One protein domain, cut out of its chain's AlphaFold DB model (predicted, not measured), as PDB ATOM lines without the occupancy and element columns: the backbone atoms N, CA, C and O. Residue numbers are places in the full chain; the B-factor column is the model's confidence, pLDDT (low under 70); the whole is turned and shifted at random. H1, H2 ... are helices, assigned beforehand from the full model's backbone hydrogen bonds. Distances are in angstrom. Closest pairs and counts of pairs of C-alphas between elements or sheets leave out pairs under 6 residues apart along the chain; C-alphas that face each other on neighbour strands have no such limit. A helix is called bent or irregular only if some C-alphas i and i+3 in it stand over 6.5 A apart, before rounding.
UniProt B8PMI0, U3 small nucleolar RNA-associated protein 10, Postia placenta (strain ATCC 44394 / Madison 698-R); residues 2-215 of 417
ATOM      1  N   VAL A   2      40.523 -30.475 -48.298       76.12
ATOM      2  CA  VAL A   2      41.379 -29.693 -49.232       76.12
ATOM      3  C   VAL A   2      40.728 -29.472 -50.612       76.12
ATOM      4  O   VAL A   2      40.540 -28.335 -51.036       76.12
ATOM      5  N   GLY A   3      40.280 -30.543 -51.282       86.19
ATOM      6  CA  GLY A   3      39.634 -30.440 -52.602       86.19
ATOM      7  C   GLY A   3      38.354 -29.591 -52.627       86.19
ATOM      8  O   GLY A   3      38.064 -28.957 -53.638       86.19
ATOM      9  N   PHE A   4      37.629 -29.511 -51.503       90.25
ATOM     10  CA  PHE A   4      36.431 -28.678 -51.383       90.25
ATOM     11  C   PHE A   4      36.778 -27.187 -51.449       90.25
ATOM     12  O   PHE A   4      36.170 -26.465 -52.233       90.25
ATOM     13  N   PHE A   5      37.789 -26.723 -50.704       91.81
ATOM     14  CA  PHE A   5      38.184 -25.309 -50.736       91.81
ATOM     15  C   PHE A   5      38.861 -24.913 -52.046       91.81
ATOM     16  O   PHE A   5      38.662 -23.796 -52.520       91.81
ATOM     17  N   VAL A   6      39.572 -25.837 -52.700       91.25
ATOM     18  CA  VAL A   6      40.086 -25.611 -54.060       91.25
ATOM     19  C   VAL A   6      38.941 -25.401 -55.056       91.25
ATOM     20  O   VAL A   6      39.002 -24.475 -55.869       91.25
ATOM     21  N   PHE A   7      37.895 -26.229 -54.988       94.19
ATOM     22  CA  PHE A   7      36.697 -26.061 -55.810       94.19
ATOM     23  C   PHE A   7      35.974 -24.750 -55.480       94.19
ATOM     24  O   PHE A   7      35.738 -23.952 -56.381       94.19
ATOM     25  N   LEU A   8      35.710 -24.478 -54.196       94.81
ATOM     26  CA  LEU A   8      35.040 -23.258 -53.740       94.81
ATOM     27  C   LEU A   8      35.777 -21.994 -54.198       94.81
ATOM     28  O   LEU A   8      35.143 -21.076 -54.710       94.81
ATOM     29  N   ARG A   9      37.113 -21.970 -54.095       95.44
ATOM     30  CA  ARG A   9      37.958 -20.877 -54.600       95.44
ATOM     31  C   ARG A   9      37.732 -20.635 -56.090       95.44
ATOM     32  O   ARG A   9      37.516 -19.499 -56.498       95.44
ATOM     33  N   ARG A  10      37.777 -21.694 -56.911       95.88
ATOM     34  CA  ARG A  10      37.559 -21.590 -58.366       95.88
ATOM     35  C   ARG A  10      36.156 -21.076 -58.676       95.88
ATOM     36  O   ARG A  10      36.032 -20.151 -59.472       95.88
ATOM     37  N   SER A  11      35.144 -21.613 -57.999       96.00
ATOM     38  CA  SER A  11      33.749 -21.201 -58.162       96.00
ATOM     39  C   SER A  11      33.544 -19.727 -57.811       96.00
ATOM     40  O   SER A  11      32.971 -18.991 -58.612       96.00
ATOM     41  N   LEU A  12      34.064 -19.262 -56.668       96.50
ATOM     42  CA  LEU A  12      33.982 -17.857 -56.244       96.50
ATOM     43  C   LEU A  12      34.723 -16.920 -57.199       96.50
ATOM     44  O   LEU A  12      34.194 -15.868 -57.561       96.50
ATOM     45  N   ARG A  13      35.908 -17.325 -57.667       96.00
ATOM     46  CA  ARG A  13      36.694 -16.550 -58.633       96.00
ATOM     47  C   ARG A  13      35.899 -16.280 -59.910       96.00
ATOM     48  O   ARG A  13      35.855 -15.138 -60.372       96.00
ATOM     49  N   THR A  14      35.233 -17.304 -60.448       96.31
ATOM     50  CA  THR A  14      34.427 -17.203 -61.676       96.31
ATOM     51  C   THR A  14      33.030 -16.624 -61.463       96.31
ATOM     52  O   THR A  14      32.425 -16.144 -62.418       96.31
ATOM     53  N   ALA A  15      32.502 -16.647 -60.237       96.69
ATOM     54  CA  ALA A  15      31.150 -16.186 -59.953       96.69
ATOM     55  C   ALA A  15      30.984 -14.676 -60.203       96.69
ATOM     56  O   ALA A  15      31.851 -13.851 -59.869       96.69
ATOM     57  N   ALA A  16      29.828 -14.317 -60.766       96.69
ATOM     58  CA  ALA A  16      29.412 -12.933 -60.926       96.69
ATOM     59  C   ALA A  16      29.095 -12.311 -59.558       96.69
ATOM     60  O   ALA A  16      28.489 -12.945 -58.692       96.69
ATOM     61  N   ARG A  17      29.470 -11.041 -59.376       96.12
ATOM     62  CA  ARG A  17      29.292 -10.317 -58.110       96.12
ATOM     63  C   ARG A  17      27.850 -10.354 -57.566       96.12
ATOM     64  O   ARG A  17      27.719 -10.616 -56.373       96.12
ATOM     65  N   PRO A  18      26.785 -10.156 -58.373       97.06
ATOM     66  CA  PRO A  18      25.410 -10.209 -57.864       97.06
ATOM     67  C   PRO A  18      25.049 -11.560 -57.234       97.06
ATOM     68  O   PRO A  18      24.478 -11.586 -56.150       97.06
ATOM     69  N   VAL A  19      25.478 -12.668 -57.851       96.56
ATOM     70  CA  VAL A  19      25.228 -14.037 -57.360       96.56
ATOM     71  C   VAL A  19      25.913 -14.272 -56.012       96.56
ATOM     72  O   VAL A  19      25.336 -14.850 -55.095       96.56
ATOM     73  N   VAL A  20      27.150 -13.788 -55.859       96.94
ATOM     74  CA  VAL A  20      27.885 -13.894 -54.589       96.94
ATOM     75  C   VAL A  20      27.192 -13.100 -53.481       96.94
ATOM     76  O   VAL A  20      27.105 -13.580 -52.353       96.94
ATOM     77  N   LEU A  21      26.686 -11.904 -53.793       95.94
ATOM     78  CA  LEU A  21      25.993 -11.058 -52.820       95.94
ATOM     79  C   LEU A  21      24.642 -11.649 -52.395       95.94
ATOM     80  O   LEU A  21      24.324 -11.616 -51.206       95.94
ATOM     81  N   GLU A  22      23.892 -12.248 -53.323       96.94
ATOM     82  CA  GLU A  22      22.639 -12.963 -53.036       96.94
ATOM     83  C   GLU A  22      22.854 -14.120 -52.045       96.94
ATOM     84  O   GLU A  22      22.082 -14.306 -51.103       96.94
ATOM     85  N   HIS A  23      23.967 -14.847 -52.186       96.75
ATOM     86  CA  HIS A  23      24.334 -15.964 -51.314       96.75
ATOM     87  C   HIS A  23      25.348 -15.602 -50.218       96.75
ATOM     88  O   HIS A  23      25.939 -16.491 -49.599       96.75
ATOM     89  N   LEU A  24      25.545 -14.315 -49.913       96.50
ATOM     90  CA  LEU A  24      26.588 -13.902 -48.974       96.50
ATOM     91  C   LEU A  24      26.370 -14.484 -47.574       96.50
ATOM     92  O   LEU A  24      27.309 -14.957 -46.948       96.50
ATOM     93  N   ARG A  25      25.134 -14.486 -47.067       96.00
ATOM     94  CA  ARG A  25      24.836 -14.996 -45.718       96.00
ATOM     95  C   ARG A  25      25.235 -16.471 -45.529       96.00
ATOM     96  O   ARG A  25      25.951 -16.736 -44.558       96.00
ATOM     97  N   PRO A  26      24.810 -17.423 -46.384       96.94
ATOM     98  CA  PRO A  26      25.245 -18.812 -46.259       96.94
ATOM     99  C   PRO A  26      26.747 -18.990 -46.518       96.94
ATOM    100  O   PRO A  26      27.376 -19.758 -45.794       96.94
ATOM    101  N   LEU A  27      27.347 -18.247 -47.458       96.62
ATOM    102  CA  LEU A  27      28.796 -18.294 -47.696       96.62
ATOM    103  C   LEU A  27      29.591 -17.846 -46.462       96.62
ATOM    104  O   LEU A  27      30.513 -18.537 -46.041       96.62
ATOM    105  N   SER A  28      29.202 -16.739 -45.828       95.06
ATOM    106  CA  SER A  28      29.843 -16.247 -44.604       95.06
ATOM    107  C   SER A  28      29.778 -17.264 -43.471       95.06
ATOM    108  O   SER A  28      30.760 -17.439 -42.756       95.06
ATOM    109  N   LYS A  29      28.635 -17.947 -43.311       95.88
ATOM    110  CA  LYS A  29      28.486 -19.007 -42.308       95.88
ATOM    111  C   LYS A  29      29.397 -20.197 -42.618       95.88
ATOM    112  O   LYS A  29      30.120 -20.632 -41.733       95.88
ATOM    113  N   LEU A  30      29.427 -20.653 -43.871       96.25
ATOM    114  CA  LEU A  30      30.317 -21.729 -44.313       96.25
ATOM    115  C   LEU A  30      31.789 -21.417 -44.000       96.25
ATOM    116  O   LEU A  30      32.498 -22.276 -43.484       96.25
ATOM    117  N   PHE A  31      32.248 -20.198 -44.301       96.56
ATOM    118  CA  PHE A  31      33.617 -19.782 -43.996       96.56
ATOM    119  C   PHE A  31      33.877 -19.716 -42.490       96.56
ATOM    120  O   PHE A  31      34.908 -20.207 -42.045       96.56
ATOM    121  N   GLN A  32      32.950 -19.165 -41.704       94.12
ATOM    122  CA  GLN A  32      33.086 -19.105 -40.248       94.12
ATOM    123  C   GLN A  32      33.174 -20.507 -39.621       94.12
ATOM    124  O   GLN A  32      34.082 -20.759 -38.834       94.12
ATOM    125  N   ASP A  33      32.302 -21.433 -40.025       93.25
ATOM    126  CA  ASP A  33      32.313 -22.822 -39.547       93.25
ATOM    127  C   ASP A  33      33.615 -23.539 -39.963       93.25
ATOM    128  O   ASP A  33      34.216 -24.282 -39.186       93.25
ATOM    129  N   ALA A  34      34.110 -23.278 -41.178       93.56
ATOM    130  CA  ALA A  34      35.386 -23.814 -41.647       93.56
ATOM    131  C   ALA A  34      36.587 -23.262 -40.862       93.56
ATOM    132  O   ALA A  34      37.505 -24.019 -40.541       93.56
ATOM    133  N   PHE A  35      36.590 -21.964 -40.539       93.56
ATOM    134  CA  PHE A  35      37.634 -21.355 -39.715       93.56
ATOM    135  C   PHE A  35      37.622 -21.899 -38.288       93.56
ATOM    136  O   PHE A  35      38.693 -22.141 -37.740       93.56
ATOM    137  N   GLU A  36      36.448 -22.172 -37.718       91.56
ATOM    138  CA  GLU A  36      36.327 -22.831 -36.415       91.56
ATOM    139  C   GLU A  36      36.995 -24.214 -36.420       91.56
ATOM    140  O   GLU A  36      37.852 -24.497 -35.578       91.56
ATOM    141  N   ILE A  37      36.692 -25.045 -37.422       89.31
ATOM    142  CA  ILE A  37      37.282 -26.388 -37.556       89.31
ATOM    143  C   ILE A  37      38.805 -26.306 -37.719       89.31
ATOM    144  O   ILE A  37      39.542 -27.077 -37.110       89.31
ATOM    145  N   VAL A  38      39.295 -25.373 -38.536       88.75
ATOM    146  CA  VAL A  38      40.737 -25.225 -38.777       88.75
ATOM    147  C   VAL A  38      41.462 -24.636 -37.571       88.75
ATOM    148  O   VAL A  38      42.588 -25.034 -37.310       88.75
ATOM    149  N   SER A  39      40.824 -23.756 -36.799       88.00
ATOM    150  CA  SER A  39      41.432 -23.189 -35.591       88.00
ATOM    151  C   SER A  39      41.708 -24.250 -34.525       88.00
ATOM    152  O   SER A  39      42.670 -24.145 -33.775       88.00
ATOM    153  N   THR A  40      40.907 -25.313 -34.478       82.31
ATOM    154  CA  THR A  40      41.081 -26.414 -33.521       82.31
ATOM    155  C   THR A  40      41.913 -27.572 -34.084       82.31
ATOM    156  O   THR A  40      42.364 -28.428 -33.323       82.31
ATOM    157  N   GLY A  41      42.150 -27.605 -35.400       73.94
ATOM    158  CA  GLY A  41      42.863 -28.679 -36.093       73.94
ATOM    159  C   GLY A  41      44.282 -28.304 -36.538       73.94
ATOM    160  O   GLY A  41      44.566 -27.179 -36.924       73.94
ATOM    161  N   GLN A  42      45.194 -29.277 -36.578       63.25
ATOM    162  CA  GLN A  42      46.588 -29.067 -37.004       63.25
ATOM    163  C   GLN A  42      46.796 -29.280 -38.519       63.25
ATOM    164  O   GLN A  42      47.668 -30.045 -38.927       63.25
ATOM    165  N   ASN A  43      45.988 -28.655 -39.387       76.69
ATOM    166  CA  ASN A  43      46.136 -28.827 -40.842       76.69
ATOM    167  C   ASN A  43      46.393 -27.507 -41.584       76.69
ATOM    168  O   ASN A  43      45.480 -26.871 -42.120       76.69
ATOM    169  N   SER A  44      47.674 -27.142 -41.667       77.50
ATOM    170  CA  SER A  44      48.164 -25.930 -42.338       77.50
ATOM    171  C   SER A  44      47.825 -25.873 -43.835       77.50
ATOM    172  O   SER A  44      47.579 -24.793 -44.373       77.50
ATOM    173  N   LEU A  45      47.749 -27.024 -44.516       79.44
ATOM    174  CA  LEU A  45      47.387 -27.088 -45.937       79.44
ATOM    175  C   LEU A  45      45.924 -26.695 -46.160       79.44
ATOM    176  O   LEU A  45      45.632 -25.884 -47.040       79.44
ATOM    177  N   ILE A  46      45.013 -27.221 -45.334       86.12
ATOM    178  CA  ILE A  46      43.593 -26.846 -45.381       86.12
ATOM    179  C   ILE A  46      43.437 -25.358 -45.067       86.12
ATOM    180  O   ILE A  46      42.697 -24.673 -45.773       86.12
ATOM    181  N   GLN A  47      44.155 -24.850 -44.062       88.31
ATOM    182  CA  GLN A  47      44.113 -23.435 -43.693       88.31
ATOM    183  C   GLN A  47      44.495 -22.526 -44.866       88.31
ATOM    184  O   GLN A  47      43.773 -21.577 -45.166       88.31
ATOM    185  N   ARG A  48      45.590 -22.832 -45.571       89.62
ATOM    186  CA  ARG A  48      46.054 -22.029 -46.712       89.62
ATOM    187  C   ARG A  48      45.021 -21.963 -47.838       89.62
ATOM    188  O   ARG A  48      44.748 -20.884 -48.371       89.62
ATOM    189  N   ASP A  49      44.445 -23.104 -48.209       91.50
ATOM    190  CA  ASP A  49      43.461 -23.159 -49.295       91.50
ATOM    191  C   ASP A  49      42.126 -22.517 -48.888       91.50
ATOM    192  O   ASP A  49      41.499 -21.844 -49.708       91.50
ATOM    193  N   LEU A  50      41.729 -22.646 -47.617       95.06
ATOM    194  CA  LEU A  50      40.568 -21.966 -47.044       95.06
ATOM    195  C   LEU A  50      40.737 -20.439 -47.065       95.06
ATOM    196  O   LEU A  50      39.850 -19.741 -47.554       95.06
ATOM    197  N   VAL A  51      41.879 -19.919 -46.603       95.19
ATOM    198  CA  VAL A  51      42.191 -18.478 -46.648       95.19
ATOM    199  C   VAL A  51      42.196 -17.973 -48.092       95.19
ATOM    200  O   VAL A  51      41.620 -16.926 -48.380       95.19
ATOM    201  N   SER A  52      42.754 -18.747 -49.024       95.00
ATOM    202  CA  SER A  52      42.744 -18.401 -50.452       95.00
ATOM    203  C   SER A  52      41.328 -18.361 -51.041       95.00
ATOM    204  O   SER A  52      41.021 -17.496 -51.855       95.00
ATOM    205  N   ALA A  53      40.452 -19.295 -50.659       96.81
ATOM    206  CA  ALA A  53      39.049 -19.287 -51.076       96.81
ATOM    207  C   ALA A  53      38.284 -18.098 -50.478       96.81
ATOM    208  O   ALA A  53      37.469 -17.478 -51.160       96.81
ATOM    209  N   PHE A  54      38.567 -17.763 -49.221       97.81
ATOM    210  CA  PHE A  54      37.964 -16.622 -48.543       97.81
ATOM    211  C   PHE A  54      38.391 -15.294 -49.172       97.81
ATOM    212  O   PHE A  54      37.566 -14.401 -49.343       97.81
ATOM    213  N   LEU A  55      39.650 -15.181 -49.595       97.56
ATOM    214  CA  LEU A  55      40.138 -14.021 -50.331       97.56
ATOM    215  C   LEU A  55      39.316 -13.773 -51.605       97.56
ATOM    216  O   LEU A  55      38.859 -12.654 -51.825       97.56
ATOM    217  N   GLU A  56      39.047 -14.819 -52.395       97.50
ATOM    218  CA  GLU A  56      38.199 -14.717 -53.595       97.50
ATOM    219  C   GLU A  56      36.768 -14.270 -53.265       97.50
ATOM    220  O   GLU A  56      36.166 -13.544 -54.054       97.50
ATOM    221  N   LEU A  57      36.219 -14.654 -52.102       97.94
ATOM    222  CA  LEU A  57      34.943 -14.106 -51.627       97.94
ATOM    223  C   LEU A  57      35.071 -12.600 -51.373       97.94
ATOM    224  O   LEU A  57      34.273 -11.829 -51.903       97.94
ATOM    225  N   VAL A  58      36.064 -12.182 -50.580       97.94
ATOM    226  CA  VAL A  58      36.236 -10.781 -50.159       97.94
ATOM    227  C   VAL A  58      36.449  -9.851 -51.353       97.94
ATOM    228  O   VAL A  58      35.856  -8.776 -51.386       97.94
ATOM    229  N   VAL A  59      37.177 -10.288 -52.386       96.81
ATOM    230  CA  VAL A  59      37.370  -9.535 -53.644       96.81
ATOM    231  C   VAL A  59      36.046  -9.153 -54.320       96.81
ATOM    232  O   VAL A  59      35.975  -8.154 -55.035       96.81
ATOM    233  N   LYS A  60      34.967  -9.912 -54.096       96.56
ATOM    234  CA  LYS A  60      33.642  -9.638 -54.679       96.56
ATOM    235  C   LYS A  60      32.802  -8.685 -53.823       96.56
ATOM    236  O   LYS A  60      31.770  -8.194 -54.288       96.56
ATOM    237  N   LEU A  61      33.195  -8.401 -52.587       97.12
ATOM    238  CA  LEU A  61      32.386  -7.614 -51.658       97.12
ATOM    239  C   LEU A  61      32.621  -6.112 -51.848       97.12
ATOM    240  O   LEU A  61      33.665  -5.669 -52.313       97.12
ATOM    241  N   ASN A  62      31.595  -5.304 -51.587       94.75
ATOM    242  CA  ASN A  62      31.766  -3.863 -51.371       94.75
ATOM    243  C   ASN A  62      31.933  -3.593 -49.871       94.75
ATOM    244  O   ASN A  62      31.684  -4.471 -49.045       94.75
ATOM    245  N   GLU A  63      32.274  -2.353 -49.526       95.50
ATOM    246  CA  GLU A  63      32.411  -1.888 -48.140       95.50
ATOM    247  C   GLU A  63      31.192  -2.250 -47.273       95.50
ATOM    248  O   GLU A  63      31.329  -2.786 -46.174       95.50
ATOM    249  N   THR A  64      29.980  -2.039 -47.798       95.88
ATOM    250  CA  THR A  64      28.729  -2.303 -47.069       95.88
ATOM    251  C   THR A  64      28.532  -3.777 -46.719       95.88
ATOM    252  O   THR A  64      27.954  -4.087 -45.682       95.88
ATOM    253  N   ALA A  65      29.012  -4.690 -47.567       96.81
ATOM    254  CA  ALA A  65      28.914  -6.130 -47.352       96.81
ATOM    255  C   ALA A  65      30.093  -6.674 -46.534       96.81
ATOM    256  O   ALA A  65      29.913  -7.553 -45.688       96.81
ATOM    257  N   PHE A  66      31.298  -6.156 -46.774       98.06
ATOM    258  CA  PHE A  66      32.517  -6.649 -46.148       98.06
ATOM    259  C   PHE A  66      32.652  -6.195 -44.694       98.06
ATOM    260  O   PHE A  66      32.990  -7.009 -43.836       98.06
ATOM    261  N   ARG A  67      32.319  -4.944 -44.365       97.50
ATOM    262  CA  ARG A  67      32.507  -4.408 -43.008       97.50
ATOM    263  C   ARG A  67      31.761  -5.174 -41.908       97.50
ATOM    264  O   ARG A  67      32.395  -5.508 -40.904       97.50
ATOM    265  N   PRO A  68      30.475  -5.541 -42.068       96.50
ATOM    266  CA  PRO A  68      29.783  -6.384 -41.092       96.50
ATOM    267  C   PRO A  68      30.356  -7.805 -41.004       96.50
ATOM    268  O   PRO A  68      30.359  -8.402 -39.928       96.50
ATOM    269  N   LEU A  69      30.836  -8.349 -42.127       97.31
ATOM    270  CA  LEU A  69      31.460  -9.669 -42.186       97.31
ATOM    271  C   LEU A  69      32.787  -9.681 -41.422       97.31
ATOM    272  O   LEU A  69      32.996 -10.553 -40.582       97.31
ATOM    273  N   PHE A  70      33.638  -8.681 -41.654       97.81
ATOM    274  CA  PHE A  70      34.910  -8.528 -40.960       97.81
ATOM    275  C   PHE A  70      34.710  -8.356 -39.455       97.81
ATOM    276  O   PHE A  70      35.347  -9.055 -38.673       97.81
ATOM    277  N   ARG A  71      33.769  -7.492 -39.049       95.81
ATOM    278  CA  ARG A  71      33.432  -7.289 -37.633       95.81
ATOM    279  C   ARG A  71      32.991  -8.587 -36.954       95.81
ATOM    280  O   ARG A  71      33.421  -8.890 -35.850       95.81
ATOM    281  N   ARG A  72      32.161  -9.393 -37.618       95.50
ATOM    282  CA  ARG A  72      31.736 -10.684 -37.062       95.50
ATOM    283  C   ARG A  72      32.913 -11.641 -36.869       95.50
ATOM    284  O   ARG A  72      32.949 -12.350 -35.869       95.50
ATOM    285  N   LEU A  73      33.858 -11.666 -37.810       95.44
ATOM    286  CA  LEU A  73      35.069 -12.479 -37.693       95.44
ATOM    287  C   LEU A  73      35.992 -11.971 -36.580       95.44
ATOM    288  O   LEU A  73      36.558 -12.789 -35.861       95.44
ATOM    289  N   SER A  74      36.119 -10.652 -36.397       94.75
ATOM    290  CA  SER A  74      36.906 -10.098 -35.289       94.75
ATOM    291  C   SER A  74      36.281 -10.424 -33.936       94.75
ATOM    292  O   SER A  74      36.993 -10.816 -33.016       94.75
ATOM    293  N   ASP A  75      34.957 -10.323 -33.822       93.00
ATOM    294  CA  ASP A  75      34.243 -10.659 -32.589       93.00
ATOM    295  C   ASP A  75      34.410 -12.160 -32.271       93.00
ATOM    296  O   ASP A  75      34.818 -12.534 -31.173       93.00
ATOM    297  N   TRP A  76      34.236 -13.035 -33.270       92.69
ATOM    298  CA  TRP A  76      34.498 -14.476 -33.133       92.69
ATOM    299  C   TRP A  76      35.910 -14.792 -32.611       92.69
ATOM    300  O   TRP A  76      36.080 -15.729 -31.831       92.69
ATOM    301  N   ALA A  77      36.911 -14.011 -33.013       92.94
ATOM    302  CA  ALA A  77      38.296 -14.238 -32.627       92.94
ATOM    303  C   ALA A  77      38.672 -13.668 -31.246       92.94
ATOM    304  O   ALA A  77      39.565 -14.218 -30.604       92.94
ATOM    305  N   PHE A  78      38.035 -12.578 -30.789       90.25
ATOM    306  CA  PHE A  78      38.543 -11.779 -29.658       90.25
ATOM    307  C   PHE A  78      37.540 -11.454 -28.536       90.25
ATOM    308  O   PHE A  78      37.944 -10.840 -27.542       90.25
ATOM    309  N   THR A  79      36.258 -11.822 -28.655       80.75
ATOM    310  CA  THR A  79      35.235 -11.466 -27.648       80.75
ATOM    311  C   THR A  79      35.406 -12.193 -26.308       80.75
ATOM    312  O   THR A  79      35.095 -11.612 -25.274       80.75
ATOM    313  N   ASP A  80      35.959 -13.406 -26.291       66.06
ATOM    314  CA  ASP A  80      36.232 -14.155 -25.061       66.06
ATOM    315  C   ASP A  80      37.718 -14.542 -25.053       66.06
ATOM    316  O   ASP A  80      38.195 -15.137 -26.011       66.06
ATOM    317  N   THR A  81      38.504 -14.162 -24.044       58.09
ATOM    318  CA  THR A  81      39.982 -14.329 -24.059       58.09
ATOM    319  C   THR A  81      40.523 -15.225 -22.957       58.09
ATOM    320  O   THR A  81      41.721 -15.256 -22.718       58.09
ATOM    321  N   THR A  82      39.651 -15.954 -22.268       58.97
ATOM    322  CA  THR A  82      40.032 -16.755 -21.096       58.97
ATOM    323  C   THR A  82      40.352 -18.216 -21.421       58.97
ATOM    324  O   THR A  82      40.895 -18.922 -20.578       58.97
ATOM    325  N   SER A  83      40.038 -18.684 -22.634       65.81
ATOM    326  CA  SER A  83      40.151 -20.097 -23.014       65.81
ATOM    327  C   SER A  83      41.239 -20.343 -24.061       65.81
ATOM    328  O   SER A  83      41.405 -19.557 -24.993       65.81
ATOM    329  N   SER A  84      41.912 -21.493 -23.984       67.00
ATOM    330  CA  SER A  84      42.907 -21.946 -24.975       67.00
ATOM    331  C   SER A  84      42.344 -22.046 -26.399       67.00
ATOM    332  O   SER A  84      43.034 -21.725 -27.364       67.00
ATOM    333  N   ALA A  85      41.061 -22.397 -26.541       68.06
ATOM    334  CA  ALA A  85      40.351 -22.375 -27.821       68.06
ATOM    335  C   ALA A  85      40.351 -20.978 -28.476       68.06
ATOM    336  O   ALA A  85      40.390 -20.864 -29.700       68.06
ATOM    337  N   ASN A  86      40.370 -19.907 -27.678       78.56
ATOM    338  CA  ASN A  86      40.348 -18.537 -28.189       78.56
ATOM    339  C   ASN A  86      41.721 -18.103 -28.715       78.56
ATOM    340  O   ASN A  86      41.783 -17.358 -29.690       78.56
ATOM    341  N   VAL A  87      42.815 -18.635 -28.158       87.88
ATOM    342  CA  VAL A  87      44.174 -18.408 -28.681       87.88
ATOM    343  C   VAL A  87      44.278 -18.921 -30.118       87.88
ATOM    344  O   VAL A  87      44.739 -18.199 -31.003       87.88
ATOM    345  N   SER A  88      43.776 -20.127 -30.395       89.62
ATOM    346  CA  SER A  88      43.841 -20.695 -31.745       89.62
ATOM    347  C   SER A  88      42.925 -19.984 -32.749       89.62
ATOM    348  O   SER A  88      43.299 -19.812 -33.917       89.62
ATOM    349  N   ARG A  89      41.750 -19.507 -32.311       92.19
ATOM    350  CA  ARG A  89      40.879 -18.642 -33.129       92.19
ATOM    351  C   ARG A  89      41.567 -17.323 -33.467       92.19
ATOM    352  O   ARG A  89      41.590 -16.937 -34.632       92.19
ATOM    353  N   ALA A  90      42.188 -16.676 -32.481       93.00
ATOM    354  CA  ALA A  90      42.926 -15.433 -32.668       93.00
ATOM    355  C   ALA A  90      44.115 -15.604 -33.628       93.00
ATOM    356  O   ALA A  90      44.267 -14.808 -34.553       93.00
ATOM    357  N   VAL A  91      44.892 -16.687 -33.502       93.00
ATOM    358  CA  VAL A  91      45.951 -17.046 -34.467       93.00
ATOM    359  C   VAL A  91      45.372 -17.212 -35.876       93.00
ATOM    360  O   VAL A  91      45.895 -16.657 -36.845       93.00
ATOM    361  N   THR A  92      44.265 -17.946 -36.012       94.19
ATOM    362  CA  THR A  92      43.602 -18.171 -37.307       94.19
ATOM    363  C   THR A  92      43.128 -16.857 -37.922       94.19
ATOM    364  O   THR A  92      43.387 -16.600 -39.099       94.19
ATOM    365  N   PHE A  93      42.510 -15.987 -37.125       96.19
ATOM    366  CA  PHE A  93      42.095 -14.658 -37.552       96.19
ATOM    367  C   PHE A  93      43.277 -13.794 -37.992       96.19
ATOM    368  O   PHE A  93      43.218 -13.198 -39.067       96.19
ATOM    369  N   CYS A  94      44.367 -13.754 -37.220       96.56
ATOM    370  CA  CYS A  94      45.568 -13.010 -37.595       96.56
ATOM    371  C   CYS A  94      46.121 -13.494 -38.941       96.56
ATOM    372  O   CYS A  94      46.457 -12.669 -39.784       96.56
ATOM    373  N   ASN A  95      46.128 -14.804 -39.202       95.19
ATOM    374  CA  ASN A  95      46.538 -15.356 -40.497       95.19
ATOM    375  C   ASN A  95      45.604 -14.936 -41.647       95.19
ATOM    376  O   ASN A  95      46.083 -14.566 -42.720       95.19
ATOM    377  N   ILE A  96      44.284 -14.943 -41.430       97.06
ATOM    378  CA  ILE A  96      43.304 -14.449 -42.413       97.06
ATOM    379  C   ILE A  96      43.557 -12.969 -42.705       97.06
ATOM    380  O   ILE A  96      43.684 -12.573 -43.862       97.06
ATOM    381  N   TYR A  97      43.657 -12.145 -41.663       98.31
ATOM    382  CA  TYR A  97      43.827 -10.705 -41.807       98.31
ATOM    383  C   TYR A  97      45.175 -10.345 -42.438       98.31
ATOM    384  O   TYR A  97      45.242  -9.466 -43.288       98.31
ATOM    385  N   SER A  98      46.226 -11.091 -42.109       98.06
ATOM    386  CA  SER A  98      47.555 -11.005 -42.719       98.06
ATOM    387  C   SER A  98      47.522 -11.247 -44.236       98.06
ATOM    388  O   SER A  98      48.184 -10.519 -44.981       98.06
ATOM    389  N   ALA A  99      46.718 -12.207 -44.709       98.00
ATOM    390  CA  ALA A  99      46.510 -12.461 -46.139       98.00
ATOM    391  C   ALA A  99      45.653 -11.376 -46.816       98.00
ATOM    392  O   ALA A  99      45.938 -10.961 -47.938       98.00
ATOM    393  N   LEU A 100      44.623 -10.871 -46.126       98.44
ATOM    394  CA  LEU A 100      43.828  -9.746 -46.622       98.44
ATOM    395  C   LEU A 100      44.676  -8.473 -46.760       98.44
ATOM    396  O   LEU A 100      44.598  -7.799 -47.783       98.44
ATOM    397  N   LEU A 101      45.518  -8.171 -45.769       98.44
ATOM    398  CA  LEU A 101      46.476  -7.063 -45.805       98.44
ATOM    399  C   LEU A 101      47.456  -7.224 -46.968       98.44
ATOM    400  O   LEU A 101      47.718  -6.263 -47.679       98.44
ATOM    401  N   GLU A 102      47.973  -8.429 -47.215       98.00
ATOM    402  CA  GLU A 102      48.871  -8.669 -48.351       98.00
ATOM    403  C   GLU A 102      48.228  -8.391 -49.704       98.00
ATOM    404  O   GLU A 102      48.911  -7.865 -50.585       98.00
ATOM    405  N   TYR A 103      46.953  -8.738 -49.863       98.00
ATOM    406  CA  TYR A 103      46.247  -8.590 -51.128       98.00
ATOM    407  C   TYR A 103      45.715  -7.168 -51.345       98.00
ATOM    408  O   TYR A 103      45.893  -6.602 -52.419       98.00
ATOM    409  N   PHE A 104      45.069  -6.584 -50.332       97.56
ATOM    410  CA  PHE A 104      44.401  -5.280 -50.430       97.56
ATOM    411  C   PHE A 104      45.266  -4.100 -49.966       97.56
ATOM    412  O   PHE A 104      44.902  -2.951 -50.218       97.56
ATOM    413  N   LYS A 105      46.407  -4.360 -49.311       97.12
ATOM    414  CA  LYS A 105      47.359  -3.347 -48.825       97.12
ATOM    415  C   LYS A 105      46.664  -2.284 -47.960       97.12
ATOM    416  O   LYS A 105      45.907  -2.632 -47.050       97.12
ATOM    417  N   ALA A 106      46.895  -1.004 -48.258       96.94
ATOM    418  CA  ALA A 106      46.379   0.153 -47.532       96.94
ATOM    419  C   ALA A 106      44.854   0.132 -47.339       96.94
ATOM    420  O   ALA A 106      44.363   0.538 -46.288       96.94
ATOM    421  N   LEU A 107      44.093  -0.420 -48.296       96.50
ATOM    422  CA  LEU A 107      42.625  -0.489 -48.218       96.50
ATOM    423  C   LEU A 107      42.125  -1.309 -47.022       96.50
ATOM    424  O   LEU A 107      41.000  -1.125 -46.560       96.50
ATOM    425  N   MET A 108      42.954  -2.223 -46.523       97.88
ATOM    426  CA  MET A 108      42.596  -3.124 -45.437       97.88
ATOM    427  C   MET A 108      42.955  -2.549 -44.057       97.88
ATOM    428  O   MET A 108      42.327  -2.908 -43.063       97.88
ATOM    429  N   VAL A 109      43.898  -1.604 -43.980       98.06
ATOM    430  CA  VAL A 109      44.391  -1.021 -42.718       98.06
ATOM    431  C   VAL A 109      43.291  -0.364 -41.857       98.06
ATOM    432  O   VAL A 109      43.277  -0.615 -40.649       98.06
ATOM    433  N   PRO A 110      42.313   0.402 -42.398       97.19
ATOM    434  CA  PRO A 110      41.279   1.068 -41.588       97.19
ATOM    435  C   PRO A 110      40.445   0.131 -40.698       97.19
ATOM    436  O   PRO A 110      39.900   0.541 -39.665       97.19
ATOM    437  N   TYR A 111      40.361  -1.146 -41.066       97.38
ATOM    438  CA  TYR A 111      39.627  -2.168 -40.324       97.38
ATOM    439  C   TYR A 111      40.317  -2.582 -39.023       97.38
ATOM    440  O   TYR A 111      39.672  -3.155 -38.143       97.38
ATOM    441  N   LEU A 112      41.583  -2.201 -38.831       96.69
ATOM    442  CA  LEU A 112      42.259  -2.331 -37.545       96.69
ATOM    443  C   LEU A 112      41.557  -1.526 -36.434       96.69
ATOM    444  O   LEU A 112      41.746  -1.811 -35.254       96.69
ATOM    445  N   SER A 113      40.669  -0.584 -36.774       95.69
ATOM    446  CA  SER A 113      39.780   0.078 -35.806       95.69
ATOM    447  C   SER A 113      38.951  -0.898 -34.956       95.69
ATOM    448  O   SER A 113      38.694  -0.599 -33.792       95.69
ATOM    449  N   PHE A 114      38.595  -2.074 -35.487       95.19
ATOM    450  CA  PHE A 114      37.902  -3.128 -34.731       95.19
ATOM    451  C   PHE A 114      38.831  -3.939 -33.817       95.19
ATOM    452  O   PHE A 114      38.374  -4.605 -32.895       95.19
ATOM    453  N   LEU A 115      40.138  -3.890 -34.072       95.38
ATOM    454  CA  LEU A 115      41.127  -4.813 -33.515       95.38
ATOM    455  C   LEU A 115      42.131  -4.140 -32.581       95.38
ATOM    456  O   LEU A 115      42.774  -4.826 -31.793       95.38
ATOM    457  N   ARG A 116      42.244  -2.807 -32.625       94.56
ATOM    458  CA  ARG A 116      43.226  -2.041 -31.845       94.56
ATOM    459  C   ARG A 116      43.190  -2.398 -30.359       94.56
ATOM    460  O   ARG A 116      44.222  -2.730 -29.792       94.56
ATOM    461  N   HIS A 117      42.013  -2.339 -29.734       93.81
ATOM    462  CA  HIS A 117      41.881  -2.621 -28.301       93.81
ATOM    463  C   HIS A 117      42.225  -4.078 -27.948       93.81
ATOM    464  O   HIS A 117      43.044  -4.269 -27.050       93.81
ATOM    465  N   PRO A 118      41.688  -5.100 -28.649       93.62
ATOM    466  CA  PRO A 118      42.136  -6.477 -28.463       93.62
ATOM    467  C   PRO A 118      43.648  -6.661 -28.614       93.62
ATOM    468  O   PRO A 118      44.245  -7.345 -27.790       93.62
ATOM    469  N   PHE A 119      44.266  -6.035 -29.619       95.88
ATOM    470  CA  PHE A 119      45.690  -6.208 -29.905       95.88
ATOM    471  C   PHE A 119      46.564  -5.615 -28.800       95.88
ATOM    472  O   PHE A 119      47.428  -6.314 -28.279       95.88
ATOM    473  N   LEU A 120      46.301  -4.369 -28.392       96.06
ATOM    474  CA  LEU A 120      47.031  -3.727 -27.292       96.06
ATOM    475  C   LEU A 120      46.872  -4.512 -25.984       96.06
ATOM    476  O   LEU A 120      47.856  -4.770 -25.301       96.06
ATOM    477  N   ARG A 121      45.651  -4.979 -25.683       93.81
ATOM    478  CA  ARG A 121      45.391  -5.817 -24.505       93.81
ATOM    479  C   ARG A 121      46.213  -7.108 -24.522       93.81
ATOM    480  O   ARG A 121      46.738  -7.487 -23.487       93.81
ATOM    481  N   ILE A 122      46.303  -7.793 -25.665       92.88
ATOM    482  CA  ILE A 122      47.083  -9.035 -25.783       92.88
ATOM    483  C   ILE A 122      48.579  -8.748 -25.597       92.88
ATOM    484  O   ILE A 122      49.246  -9.487 -24.884       92.88
ATOM    485  N   LEU A 123      49.105  -7.662 -26.174       95.12
ATOM    486  CA  LEU A 123      50.497  -7.251 -25.949       95.12
ATOM    487  C   LEU A 123      50.783  -6.979 -24.462       95.12
ATOM    488  O   LEU A 123      51.797  -7.440 -23.939       95.12
ATOM    489  N   ASP A 124      49.884  -6.285 -23.760       93.94
ATOM    490  CA  ASP A 124      50.022  -6.061 -22.315       93.94
ATOM    491  C   ASP A 124      49.920  -7.375 -21.512       93.94
ATOM    492  O   ASP A 124      50.632  -7.541 -20.524       93.94
ATOM    493  N   GLN A 125      49.092  -8.337 -21.938       92.06
ATOM    494  CA  GLN A 125      49.021  -9.666 -21.310       92.06
ATOM    495  C   GLN A 125      50.346 -10.421 -21.430       92.06
ATOM    496  O   GLN A 125      50.817 -10.954 -20.433       92.06
ATOM    497  N   TYR A 126      50.973 -10.414 -22.609       92.44
ATOM    498  CA  TYR A 126      52.293 -11.020 -22.804       92.44
ATOM    499  C   TYR A 126      53.394 -10.322 -21.993       92.44
ATOM    500  O   TYR A 126      54.316 -10.982 -21.524       92.44
ATOM    501  N   ALA A 127      53.289  -9.004 -21.796       92.44
ATOM    502  CA  ALA A 127      54.201  -8.256 -20.932       92.44
ATOM    503  C   ALA A 127      54.042  -8.604 -19.442       92.44
ATOM    504  O   ALA A 127      55.001  -8.477 -18.684       92.44
ATOM    505  N   ALA A 128      52.853  -9.044 -19.022       90.81
ATOM    506  CA  ALA A 128      52.582  -9.473 -17.653       90.81
ATOM    507  C   ALA A 128      52.889 -10.961 -17.413       90.81
ATOM    508  O   ALA A 128      53.350 -11.321 -16.332       90.81
ATOM    509  N   ASP A 129      52.626 -11.822 -18.399       84.94
ATOM    510  CA  ASP A 129      52.790 -13.273 -18.306       84.94
ATOM    511  C   ASP A 129      53.190 -13.879 -19.664       84.94
ATOM    512  O   ASP A 129      52.414 -13.904 -20.623       84.94
ATOM    513  N   VAL A 130      54.408 -14.424 -19.732       75.38
ATOM    514  CA  VAL A 130      54.983 -14.997 -20.960       75.38
ATOM    515  C   VAL A 130      54.538 -16.455 -21.200       75.38
ATOM    516  O   VAL A 130      54.911 -17.075 -22.193       75.38
ATOM    517  N   SER A 131      53.686 -17.025 -20.339       74.25
ATOM    518  CA  SER A 131      53.255 -18.430 -20.420       74.25
ATOM    519  C   SER A 131      52.327 -18.770 -21.602       74.25
ATOM    520  O   SER A 131      52.107 -19.945 -21.898       74.25
ATOM    521  N   GLN A 132      51.809 -17.771 -22.327       71.06
ATOM    522  CA  GLN A 132      50.774 -17.929 -23.367       71.06
ATOM    523  C   GLN A 132      51.276 -18.495 -24.719       71.06
ATOM    524  O   GLN A 132      50.518 -18.583 -25.688       71.06
ATOM    525  N   GLY A 133      52.544 -18.914 -24.801       81.19
ATOM    526  CA  GLY A 133      53.155 -19.525 -25.987       81.19
ATOM    527  C   GLY A 133      53.417 -18.549 -27.150       81.19
ATOM    528  O   GLY A 133      52.835 -17.465 -27.215       81.19
ATOM    529  N   PRO A 134      54.283 -18.912 -28.116       88.75
ATOM    530  CA  PRO A 134      54.792 -17.981 -29.132       88.75
ATOM    531  C   PRO A 134      53.797 -17.645 -30.250       88.75
ATOM    532  O   PRO A 134      53.921 -16.600 -30.889       88.75
ATOM    533  N   ASN A 135      52.833 -18.524 -30.538       89.75
ATOM    534  CA  ASN A 135      52.086 -18.486 -31.800       89.75
ATOM    535  C   ASN A 135      51.203 -17.242 -31.948       89.75
ATOM    536  O   ASN A 135      51.248 -16.577 -32.982       89.75
ATOM    537  N   LEU A 136      50.408 -16.915 -30.923       91.69
ATOM    538  CA  LEU A 136      49.515 -15.756 -30.971       91.69
ATOM    539  C   LEU A 136      50.304 -14.452 -31.006       91.69
ATOM    540  O   LEU A 136      50.037 -13.618 -31.872       91.69
ATOM    541  N   TRP A 137      51.302 -14.312 -30.132       93.81
ATOM    542  CA  TRP A 137      52.222 -13.178 -30.152       93.81
ATOM    543  C   TRP A 137      52.836 -12.982 -31.541       93.81
ATOM    544  O   TRP A 137      52.725 -11.907 -32.126       93.81
ATOM    545  N   THR A 138      53.374 -14.054 -32.127       94.31
ATOM    546  CA  THR A 138      54.018 -14.024 -33.446       94.31
ATOM    547  C   THR A 138      53.048 -13.563 -34.532       94.31
ATOM    548  O   THR A 138      53.344 -12.634 -35.284       94.31
ATOM    549  N   SER A 139      51.860 -14.171 -34.616       94.75
ATOM    550  CA  SER A 139      50.862 -13.791 -35.620       94.75
ATOM    551  C   SER A 139      50.374 -12.349 -35.446       94.75
ATOM    552  O   SER A 139      50.117 -11.672 -36.440       94.75
ATOM    553  N   LEU A 140      50.260 -11.869 -34.206       96.00
ATOM    554  CA  LEU A 140      49.840 -10.504 -33.897       96.00
ATOM    555  C   LEU A 140      50.905  -9.484 -34.328       96.00
ATOM    556  O   LEU A 140      50.572  -8.528 -35.028       96.00
ATOM    557  N   VAL A 141      52.178  -9.711 -33.989       97.19
ATOM    558  CA  VAL A 141      53.292  -8.826 -34.377       97.19
ATOM    559  C   VAL A 141      53.467  -8.785 -35.900       97.19
ATOM    560  O   VAL A 141      53.651  -7.706 -36.465       97.19
ATOM    561  N   ILE A 142      53.303  -9.912 -36.603       97.75
ATOM    562  CA  ILE A 142      53.310  -9.943 -38.079       97.75
ATOM    563  C   ILE A 142      52.188  -9.071 -38.658       97.75
ATOM    564  O   ILE A 142      52.416  -8.306 -39.598       97.75
ATOM    565  N   VAL A 143      50.971  -9.169 -38.114       98.44
ATOM    566  CA  VAL A 143      49.850  -8.333 -38.562       98.44
ATOM    567  C   VAL A 143      50.137  -6.855 -38.302       98.44
ATOM    568  O   VAL A 143      49.921  -6.052 -39.204       98.44
ATOM    569  N   LEU A 144      50.633  -6.490 -37.114       98.56
ATOM    570  CA  LEU A 144      50.994  -5.104 -36.793       98.56
ATOM    571  C   LEU A 144      52.078  -4.562 -37.727       98.56
ATOM    572  O   LEU A 144      51.949  -3.452 -38.230       98.56
ATOM    573  N   THR A 145      53.101  -5.363 -38.022       98.69
ATOM    574  CA  THR A 145      54.144  -5.002 -38.991       98.69
ATOM    575  C   THR A 145      53.523  -4.684 -40.346       98.69
ATOM    576  O   THR A 145      53.760  -3.621 -40.903       98.69
ATOM    577  N   LYS A 146      52.634  -5.549 -40.853       98.69
ATOM    578  CA  LYS A 146      51.945  -5.318 -42.131       98.69
ATOM    579  C   LYS A 146      51.045  -4.093 -42.121       98.69
ATOM    580  O   LYS A 146      50.969  -3.403 -43.133       98.69
ATOM    581  N   THR A 147      50.333  -3.829 -41.026       98.44
ATOM    582  CA  THR A 147      49.482  -2.636 -40.955       98.44
ATOM    583  C   THR A 147      50.314  -1.369 -40.907       98.44
ATOM    584  O   THR A 147      49.889  -0.393 -41.498       98.44
ATOM    585  N   LEU A 148      51.481  -1.378 -40.258       98.38
ATOM    586  CA  LEU A 148      52.440  -0.272 -40.299       98.38
ATOM    587  C   LEU A 148      53.002  -0.077 -41.713       98.38
ATOM    588  O   LEU A 148      52.913   1.016 -42.253       98.38
ATOM    589  N   THR A 149      53.494  -1.145 -42.349       98.00
ATOM    590  CA  THR A 149      54.103  -1.086 -43.689       98.00
ATOM    591  C   THR A 149      53.123  -0.688 -44.793       98.00
ATOM    592  O   THR A 149      53.516  -0.052 -45.765       98.00
ATOM    593  N   PHE A 150      51.858  -1.108 -44.705       98.00
ATOM    594  CA  PHE A 150      50.857  -0.798 -45.729       98.00
ATOM    595  C   PHE A 150      50.054   0.469 -45.432       98.00
ATOM    596  O   PHE A 150      49.240   0.853 -46.270       98.00
ATOM    597  N   ASP A 151      50.218   1.099 -44.267       96.75
ATOM    598  CA  ASP A 151      49.531   2.355 -43.975       96.75
ATOM    599  C   ASP A 151      50.189   3.503 -44.739       96.75
ATOM    600  O   ASP A 151      51.350   3.833 -44.525       96.75
ATOM    601  N   GLU A 152      49.419   4.202 -45.569       92.44
ATOM    602  CA  GLU A 152      49.853   5.438 -46.242       92.44
ATOM    603  C   GLU A 152      49.694   6.653 -45.298       92.44
ATOM    604  O   GLU A 152      49.274   7.754 -45.664       92.44
ATOM    605  N   GLY A 153      49.954   6.405 -44.013       87.69
ATOM    606  CA  GLY A 153      49.738   7.288 -42.878       87.69
ATOM    607  C   GLY A 153      48.274   7.485 -42.475       87.69
ATOM    608  O   GLY A 153      48.022   8.231 -41.545       87.69
ATOM    609  N   GLY A 154      47.273   6.898 -43.126       90.19
ATOM    610  CA  GLY A 154      45.869   7.199 -42.816       90.19
ATOM    611  C   GLY A 154      45.441   6.787 -41.401       90.19
ATOM    612  O   GLY A 154      44.614   7.461 -40.778       90.19
ATOM    613  N   PHE A 155      45.989   5.687 -40.885       96.31
ATOM    614  CA  PHE A 155      45.532   5.075 -39.642       96.31
ATOM    615  C   PHE A 155      46.449   5.349 -38.445       96.31
ATOM    616  O   PHE A 155      45.947   5.728 -37.377       96.31
ATOM    617  N   TRP A 156      47.759   5.143 -38.596       96.56
ATOM    618  CA  TRP A 156      48.743   5.223 -37.517       96.56
ATOM    619  C   TRP A 156      49.252   6.653 -37.336       96.56
ATOM    620  O   TRP A 156      50.283   7.053 -37.866       96.56
ATOM    621  N   ARG A 157      48.504   7.456 -36.573       94.25
ATOM    622  CA  ARG A 157      48.858   8.848 -36.251       94.25
ATOM    623  C   ARG A 157      48.477   9.219 -34.820       94.25
ATOM    624  O   ARG A 157      47.554   8.637 -34.244       94.25
ATOM    625  N   GLY A 158      49.159  10.231 -34.282       93.94
ATOM    626  CA  GLY A 158      48.886  10.808 -32.964       93.94
ATOM    627  C   GLY A 158      48.887   9.759 -31.852       93.94
ATOM    628  O   GLY A 158      49.715   8.850 -31.837       93.94
ATOM    629  N   ASP A 159      47.897   9.846 -30.966       95.31
ATOM    630  CA  ASP A 159      47.726   8.961 -29.807       95.31
ATOM    631  C   ASP A 159      47.700   7.462 -30.170       95.31
ATOM    632  O   ASP A 159      48.251   6.633 -29.450       95.31
ATOM    633  N   LYS A 160      47.150   7.093 -31.339       95.75
ATOM    634  CA  LYS A 160      47.145   5.687 -31.786       95.75
ATOM    635  C   LYS A 160      48.555   5.143 -31.982       95.75
ATOM    636  O   LYS A 160      48.810   3.992 -31.639       95.75
ATOM    637  N   MET A 161      49.431   5.957 -32.567       96.81
ATOM    638  CA  MET A 161      50.811   5.572 -32.829       96.81
ATOM    639  C   MET A 161      51.606   5.521 -31.526       96.81
ATOM    640  O   MET A 161      52.311   4.549 -31.276       96.81
ATOM    641  N   GLN A 162      51.417   6.509 -30.647       97.19
ATOM    642  CA  GLN A 162      52.058   6.540 -29.333       97.19
ATOM    643  C   GLN A 162      51.699   5.310 -28.480       97.19
ATOM    644  O   GLN A 162      52.588   4.673 -27.915       97.19
ATOM    645  N   GLN A 163      50.415   4.935 -28.423       97.50
ATOM    646  CA  GLN A 163      49.960   3.736 -27.705       97.50
ATOM    647  C   GLN A 163      50.575   2.455 -28.269       97.50
ATOM    648  O   GLN A 163      50.988   1.585 -27.503       97.50
ATOM    649  N   LEU A 164      50.651   2.339 -29.599       97.81
ATOM    650  CA  LEU A 164      51.268   1.185 -30.241       97.81
ATOM    651  C   LEU A 164      52.762   1.099 -29.919       97.81
ATOM    652  O   LEU A 164      53.218   0.042 -29.497       97.81
ATOM    653  N   VAL A 165      53.507   2.194 -30.094       98.00
ATOM    654  CA  VAL A 165      54.950   2.246 -29.820       98.00
ATOM    655  C   VAL A 165      55.233   1.846 -28.375       98.00
ATOM    656  O   VAL A 165      56.044   0.956 -28.140       98.00
ATOM    657  N   SER A 166      54.498   2.412 -27.410       97.62
ATOM    658  CA  SER A 166      54.643   2.036 -26.000       97.62
ATOM    659  C   SER A 166      54.381   0.542 -25.772       97.62
ATOM    660  O   SER A 166      55.155  -0.124 -25.086       97.62
ATOM    661  N   ALA A 167      53.333  -0.018 -26.384       98.12
ATOM    662  CA  ALA A 167      53.017  -1.438 -26.252       98.12
ATOM    663  C   ALA A 167      54.067  -2.354 -26.906       98.12
ATOM    664  O   ALA A 167      54.366  -3.409 -26.348       98.12
ATOM    665  N   LEU A 168      54.639  -1.958 -28.051       98.25
ATOM    666  CA  LEU A 168      55.685  -2.705 -28.760       98.25
ATOM    667  C   LEU A 168      57.009  -2.711 -27.993       98.25
ATOM    668  O   LEU A 168      57.643  -3.759 -27.899       98.25
ATOM    669  N   ILE A 169      57.405  -1.586 -27.392       98.06
ATOM    670  CA  ILE A 169      58.633  -1.502 -26.584       98.06
ATOM    671  C   ILE A 169      58.552  -2.453 -25.385       98.06
ATOM    672  O   ILE A 169      59.496  -3.197 -25.127       98.06
ATOM    673  N   LYS A 170      57.387  -2.546 -24.723       97.25
ATOM    674  CA  LYS A 170      57.158  -3.534 -23.650       97.25
ATOM    675  C   LYS A 170      57.350  -4.986 -24.099       97.25
ATOM    676  O   LYS A 170      57.519  -5.852 -23.248       97.25
ATOM    677  N   GLN A 171      57.330  -5.273 -25.403       97.06
ATOM    678  CA  GLN A 171      57.576  -6.622 -25.917       97.06
ATOM    679  C   GLN A 171      59.060  -6.963 -26.047       97.06
ATOM    680  O   GLN A 171      59.381  -8.135 -26.234       97.06
ATOM    681  N   VAL A 172      59.976  -5.996 -25.931       96.69
ATOM    682  CA  VAL A 172      61.420  -6.260 -26.034       96.69
ATOM    683  C   VAL A 172      61.884  -7.240 -24.938       96.69
ATOM    684  O   VAL A 172      62.493  -8.255 -25.292       96.69
ATOM    685  N   PRO A 173      61.521  -7.065 -23.647       95.12
ATOM    686  CA  PRO A 173      61.794  -8.063 -22.605       95.12
ATOM    687  C   PRO A 173      60.967  -9.346 -22.726       95.12
ATOM    688  O   PRO A 173      61.379 -10.392 -22.235       95.12
ATOM    689  N   VAL A 174      59.796  -9.301 -23.360       93.44
ATOM    690  CA  VAL A 174      58.973 -10.502 -23.584       93.44
ATOM    691  C   VAL A 174      59.653 -11.416 -24.601       93.44
ATOM    692  O   VAL A 174      59.745 -12.625 -24.405       93.44
ATOM    693  N   CYS A 175      60.183 -10.837 -25.677       91.44
ATOM    694  CA  CYS A 175      60.720 -11.573 -26.813       91.44
ATOM    695  C   CYS A 175      61.907 -12.482 -26.455       91.44
ATOM    696  O   CYS A 175      62.121 -13.490 -27.124       91.44
ATOM    697  N   ILE A 176      62.683 -12.157 -25.417       90.50
ATOM    698  CA  ILE A 176      63.808 -13.003 -24.981       90.50
ATOM    699  C   ILE A 176      63.348 -14.287 -24.274       90.50
ATOM    700  O   ILE A 176      64.137 -15.219 -24.152       90.50
ATOM    701  N   HIS A 177      62.098 -14.318 -23.808       86.81
ATOM    702  CA  HIS A 177      61.478 -15.430 -23.085       86.81
ATOM    703  C   HIS A 177      60.512 -16.239 -23.962       86.81
ATOM    704  O   HIS A 177      60.065 -17.314 -23.569       86.81
ATOM    705  N   ILE A 178      60.177 -15.729 -25.148       81.88
ATOM    706  CA  ILE A 178      59.373 -16.446 -26.131       81.88
ATOM    707  C   ILE A 178      60.302 -17.354 -26.949       81.88
ATOM    708  O   ILE A 178      61.055 -16.880 -27.800       81.88
ATOM    709  N   ASP A 179      60.208 -18.668 -26.727       67.31
ATOM    710  CA  ASP A 179      60.950 -19.707 -27.460       67.31
ATOM    711  C   ASP A 179      60.413 -19.896 -28.894       67.31
ATOM    712  O   ASP A 179      59.794 -20.903 -29.242       67.31
ATOM    713  N   GLY A 180      60.622 -18.897 -29.751       64.88
ATOM    714  CA  GLY A 180      60.354 -18.965 -31.187       64.88
ATOM    715  C   GLY A 180      61.609 -18.625 -31.984       64.88
ATOM    716  O   GLY A 180      62.163 -17.542 -31.802       64.88
ATOM    717  N   ASN A 181      62.028 -19.511 -32.899       61.25
ATOM    718  CA  ASN A 181      63.270 -19.351 -33.679       61.25
ATOM    719  C   ASN A 181      63.384 -17.993 -34.403       61.25
ATOM    720  O   ASN A 181      64.494 -17.499 -34.573       61.25
ATOM    721  N   ASP A 182      62.257 -17.365 -34.758       86.50
ATOM    722  CA  ASP A 182      62.220 -16.094 -35.493       86.50
ATOM    723  C   ASP A 182      61.686 -14.902 -34.675       86.50
ATOM    724  O   ASP A 182      61.624 -13.786 -35.195       86.50
ATOM    725  N   GLY A 183      61.313 -15.087 -33.400       90.50
ATOM    726  CA  GLY A 183      60.606 -14.060 -32.616       90.50
ATOM    727  C   GLY A 183      61.366 -12.732 -32.530       90.50
ATOM    728  O   GLY A 183      60.800 -11.667 -32.775       90.50
ATOM    729  N   LYS A 184      62.683 -12.812 -32.297       93.88
ATOM    730  CA  LYS A 184      63.585 -11.650 -32.234       93.88
ATOM    731  C   LYS A 184      63.574 -10.826 -33.517       93.88
ATOM    732  O   LYS A 184      63.511  -9.598 -33.461       93.88
ATOM    733  N   LYS A 185      63.620 -11.500 -34.667       94.62
ATOM    734  CA  LYS A 185      63.581 -10.842 -35.972       94.62
ATOM    735  C   LYS A 185      62.205 -10.231 -36.225       94.62
ATOM    736  O   LYS A 185      62.123  -9.081 -36.624       94.62
ATOM    737  N   ILE A 186      61.137 -10.966 -35.920       96.25
ATOM    738  CA  ILE A 186      59.756 -10.524 -36.143       96.25
ATOM    739  C   ILE A 186      59.437  -9.241 -35.365       96.25
ATOM    740  O   ILE A 186      58.846  -8.322 -35.929       96.25
ATOM    741  N   LEU A 187      59.847  -9.142 -34.096       97.56
ATOM    742  CA  LEU A 187      59.677  -7.900 -33.340       97.56
ATOM    743  C   LEU A 187      60.612  -6.791 -33.832       97.56
ATOM    744  O   LEU A 187      60.168  -5.651 -33.925       97.56
ATOM    745  N   SER A 188      61.861  -7.099 -34.190       97.56
ATOM    746  CA  SER A 188      62.786  -6.102 -34.750       97.56
ATOM    747  C   SER A 188      62.239  -5.485 -36.045       97.56
ATOM    748  O   SER A 188      62.152  -4.262 -36.139       97.56
ATOM    749  N   ASP A 189      61.746  -6.306 -36.978       98.19
ATOM    750  CA  ASP A 189      61.097  -5.860 -38.218       98.19
ATOM    751  C   ASP A 189      59.858  -4.988 -37.921       98.19
ATOM    752  O   ASP A 189      59.617  -3.982 -38.591       98.19
ATOM    753  N   CYS A 190      59.088  -5.331 -36.879       98.69
ATOM    754  CA  CYS A 190      57.935  -4.544 -36.438       98.69
ATOM    755  C   CYS A 190      58.335  -3.174 -35.876       98.69
ATOM    756  O   CYS A 190      57.703  -2.170 -36.200       98.69
ATOM    757  N   LEU A 191      59.387  -3.117 -35.053       98.69
ATOM    758  CA  LEU A 191      59.919  -1.869 -34.501       98.69
ATOM    759  C   LEU A 191      60.474  -0.970 -35.615       98.69
ATOM    760  O   LEU A 191      60.213   0.230 -35.611       98.69
ATOM    761  N   VAL A 192      61.168  -1.539 -36.603       98.69
ATOM    762  CA  VAL A 192      61.627  -0.804 -37.792       98.69
ATOM    763  C   VAL A 192      60.436  -0.222 -38.555       98.69
ATOM    764  O   VAL A 192      60.373   0.990 -38.754       98.69
ATOM    765  N   ALA A 193      59.430  -1.040 -38.883       98.50
ATOM    766  CA  ALA A 193      58.214  -0.559 -39.544       98.50
ATOM    767  C   ALA A 193      57.474   0.516 -38.723       98.50
ATOM    768  O   ALA A 193      56.904   1.450 -39.286       98.50
ATOM    769  N   ALA A 194      57.492   0.413 -37.390       98.38
ATOM    770  CA  ALA A 194      56.901   1.420 -36.520       98.38
ATOM    771  C   ALA A 194      57.669   2.743 -36.601       98.38
ATOM    772  O   ALA A 194      57.049   3.782 -36.804       98.38
ATOM    773  N   MET A 195      58.999   2.724 -36.513       97.88
ATOM    774  CA  MET A 195      59.816   3.935 -36.616       97.88
ATOM    775  C   MET A 195      59.683   4.628 -37.981       97.88
ATOM    776  O   MET A 195      59.691   5.862 -38.055       97.88
ATOM    777  N   ASP A 196      59.487   3.869 -39.060       97.06
ATOM    778  CA  ASP A 196      59.176   4.441 -40.371       97.06
ATOM    779  C   ASP A 196      57.855   5.231 -40.371       97.06
ATOM    780  O   ASP A 196      57.778   6.328 -40.923       97.06
ATOM    781  N   ALA A 197      56.835   4.733 -39.669       96.00
ATOM    782  CA  ALA A 197      55.541   5.400 -39.548       96.00
ATOM    783  C   ALA A 197      55.542   6.595 -38.567       96.00
ATOM    784  O   ALA A 197      54.636   7.435 -38.614       96.00
ATOM    785  N   VAL A 198      56.540   6.711 -37.679       95.56
ATOM    786  CA  VAL A 198      56.662   7.860 -36.767       95.56
ATOM    787  C   VAL A 198      57.176   9.096 -37.518       95.56
ATOM    788  O   VAL A 198      58.199   9.053 -38.206       95.56
ATOM    789  N   ASN A 199      56.475  10.218 -37.328       89.12
ATOM    790  CA  ASN A 199      56.822  11.541 -37.867       89.12
ATOM    791  C   ASN A 199      56.985  12.622 -36.780       89.12
ATOM    792  O   ASN A 199      57.170  13.789 -37.105       89.12
ATOM    793  N   ASP A 200      56.851  12.257 -35.504       92.44
ATOM    794  CA  ASP A 200      57.024  13.156 -34.361       92.44
ATOM    795  C   ASP A 200      58.379  12.892 -33.697       92.44
ATOM    796  O   ASP A 200      58.634  11.776 -33.239       92.44
ATOM    797  N   ASP A 201      59.227  13.918 -33.626       93.75
ATOM    798  CA  ASP A 201      60.573  13.832 -33.046       93.75
ATOM    799  C   ASP A 201      60.540  13.412 -31.572       93.75
ATOM    800  O   ASP A 201      61.439  12.707 -31.109       93.75
ATOM    801  N   THR A 202      59.488  13.788 -30.837       95.56
ATOM    802  CA  THR A 202      59.326  13.391 -29.431       95.56
ATOM    803  C   THR A 202      59.140  11.881 -29.319       95.56
ATOM    804  O   THR A 202      59.827  11.226 -28.532       95.56
ATOM    805  N   LEU A 203      58.251  11.308 -30.135       96.94
ATOM    806  CA  LEU A 203      58.018   9.870 -30.181       96.94
ATOM    807  C   LEU A 203      59.204   9.096 -30.780       96.94
ATOM    808  O   LEU A 203      59.486   7.997 -30.306       96.94
ATOM    809  N   LEU A 204      59.931   9.655 -31.759       96.88
ATOM    810  CA  LEU A 204      61.181   9.067 -32.274       96.88
ATOM    811  C   LEU A 204      62.236   8.964 -31.172       96.88
ATOM    812  O   LEU A 204      62.824   7.897 -30.979       96.88
ATOM    813  N   LYS A 205      62.440  10.056 -30.425       96.25
ATOM    814  CA  LYS A 205      63.366  10.089 -29.293       96.25
ATOM    815  C   LYS A 205      62.967   9.075 -28.229       96.25
ATOM    816  O   LYS A 205      63.819   8.310 -27.788       96.25
ATOM    817  N   LEU A 206      61.687   9.051 -27.847       97.31
ATOM    818  CA  LEU A 206      61.154   8.087 -26.884       97.31
ATOM    819  C   LEU A 206      61.437   6.660 -27.343       97.31
ATOM    820  O   LEU A 206      61.998   5.879 -26.589       97.31
ATOM    821  N   MET A 207      61.107   6.328 -28.592       97.94
ATOM    822  CA  MET A 207      61.291   4.977 -29.109       97.94
ATOM    823  C   MET A 207      62.761   4.547 -29.117       97.94
ATOM    824  O   MET A 207      63.064   3.439 -28.684       97.94
ATOM    825  N   ASN A 208      63.673   5.413 -29.565       97.56
ATOM    826  CA  ASN A 208      65.111   5.133 -29.544       97.56
ATOM    827  C   ASN A 208      65.622   4.925 -28.108       97.56
ATOM    828  O   ASN A 208      66.256   3.916 -27.804       97.56
ATOM    829  N   LEU A 209      65.319   5.861 -27.205       97.62
ATOM    830  CA  LEU A 209      65.856   5.826 -25.846       97.62
ATOM    831  C   LEU A 209      65.238   4.722 -24.994       97.62
ATOM    832  O   LEU A 209      65.978   4.027 -24.312       97.62
ATOM    833  N   ASP A 210      63.928   4.500 -25.048       98.38
ATOM    834  CA  ASP A 210      63.277   3.486 -24.213       98.38
ATOM    835  C   ASP A 210      63.710   2.065 -24.605       98.38
ATOM    836  O   ASP A 210      63.846   1.204 -23.735       98.38
ATOM    837  N   ILE A 211      64.006   1.810 -25.889       98.50
ATOM    838  CA  ILE A 211      64.614   0.535 -26.292       98.50
ATOM    839  C   ILE A 211      66.038   0.452 -25.733       98.50
ATOM    840  O   ILE A 211      66.370  -0.565 -25.124       98.50
ATOM    841  N   LEU A 212      66.864   1.500 -25.885       98.25
ATOM    842  CA  LEU A 212      68.229   1.550 -25.327       98.25
ATOM    843  C   LEU A 212      68.256   1.412 -23.801       98.25
ATOM    844  O   LEU A 212      69.180   0.820 -23.266       98.25
ATOM    845  N   MET A 213      67.233   1.860 -23.078       98.12
ATOM    846  CA  MET A 213      67.170   1.692 -21.623       98.12
ATOM    847  C   MET A 213      67.210   0.216 -21.193       98.12
ATOM    848  O   MET A 213      67.667  -0.088 -20.089       98.12
ATOM    849  N   HIS A 214      66.809  -0.721 -22.059       98.25
ATOM    850  CA  HIS A 214      66.948  -2.156 -21.798       98.25
ATOM    851  C   HIS A 214      68.401  -2.663 -21.821       98.25
ATOM    852  O   HIS A 214      68.653  -3.757 -21.310       98.25
ATOM    853  N   THR A 215      69.369  -1.890 -22.329       97.81
ATOM    854  CA  THR A 215      70.796  -2.238 -22.231       97.81
ATOM    855  C   THR A 215      71.338  -2.154 -20.807       97.81
ATOM    856  O   THR A 215      72.423  -2.648 -20.553       97.81
TER     857      THR A 215
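AT A GLANCE: This is residues 2 to 215 of the 417 residues of the protein "U3 small nucleolar RNA-associated protein 10" of Postia placenta (strain ATCC 44394 / Madison 698-R) (UniProt B8PMI0). The chain winds to and fro between two rows of helices, giving an elongated stack two layers thick. One row is H1, H4, H6a, H8 and H11, side by side but for a steep crossing of H4 and H6a; the other is H3, H5, H7, H9 and H12, looser between H3, H5 and H7, and H6b folds back from H6a to pack on H5 and H8. The 214 printed residues include twelve named helices, H1 to H12 in order along the chain, and no named strand; the class is all helix. The whole is compact, with a radius of gyration of the C-alphas of 18.1 A, and spans 57 by 34 by 26 A.

HOW THE PARTS SIT: H6, residues 84 to 114, is the hub, touching 4 other helices. By its hydrogen bonds it was assigned as one helix, but it is bent, with C-alphas 103 and 106 9.5 A apart. Its arms H6a, residues 84 to 103, and H6b, residues 106 to 114, touch only at the corner and run opposite ways at a shallow tilt of 26 degrees; the closest C-alphas are those of Leu 101 and Met 108, 5.5 A apart. H6b is itself irregular, with C-alphas 107 and 110 6.9 A apart. H6a touches H8, residues 134 to 150, the same way at a shallow tilt of 25 degrees, closest at the C-alphas of Val 91 and Leu 136, 5.2 A. H8 touches H11, residues 183 to 197, the same way at a shallow tilt of 24 degrees, closest at the C-alphas of Thr 145 and Cys 190, 4.6 A. H4, residues 44 to 59, touches H6a with residues 51 to 55 alone, at a steep tilt of 52 degrees, closest at the C-alphas of Val 51 and Ile 96, 6.0 A. H1, residues 2 to 14, touches H4 at a shallow tilt of 15 degrees, closest at the C-alphas of Arg 9 and Ala 53, 4.0 A. H3, residues 24 to 40, forms a hairpin with H4, touching it with residues 31 to 38 alone, closest at the C-alphas of Val 38 and Gln 47, 6.2 A. H5, residues 63 to 78, forms a hairpin with H6a, touching it with residues 73 to 78 alone, closest at the C-alphas of Ala 77 and Ala 90, 4.8 A. H7, residues 116 to 128, forms a hairpin with H8, closest at the C-alphas of Phe 119 and Leu 140, 7.2 A. H9, residues 159 to 169, touches H12, residues 201 to 215, the same way at 14 degrees, closest at the C-alphas of Ile 169 and Ile 211, 6.3 A. H7, H8, H9, H11 and H12 form an up and down bundle, each running against the one before it in the chain. H10, residues 172 to 175, touches H11, closest at the C-alphas of Cys 175 and Lys 184, 6.1 A. H2, residues 17 to 22, touches no helix; it is close to H4 but not clearly touching, closest at the C-alphas of Val 20 and Leu 57, 7.7 A. Every O i to N i+4 pair is within hydrogen-bond range in H1, H2, H3, H4, H7, H8, H9 and H11; the counts are 10 of 12 in H5, 15 of 16 in H6a, 9 of 11 in H12 and 0 of 5 in H6b, where 5 of 6 O i to N i+3 pairs are within range, and H10 is too short for an O i to N i+4 pair.

IN THESE COORDINATES: H6a is 29.6 A from first to last C-alpha and H6b 15.7 A; C-alpha 84 stands at (42.907, -21.946, -24.975). H3 is 24.6 A long, H8 24.2 A and H4 22.7 A. H1 begins at C-alpha 2, (41.379, -29.693, -49.232), and H12 ends at C-alpha 215, (70.796, -2.238, -22.231).

THE WHOLE: The two C-alphas farthest apart are those of Val 19 and Thr 215, 58.7 A. The printed part has no cut, and no link is long. The mean pLDDT of the printed part is 92.7; residue 42, residues 80 to 85 and residues 179 to 181 are under 70.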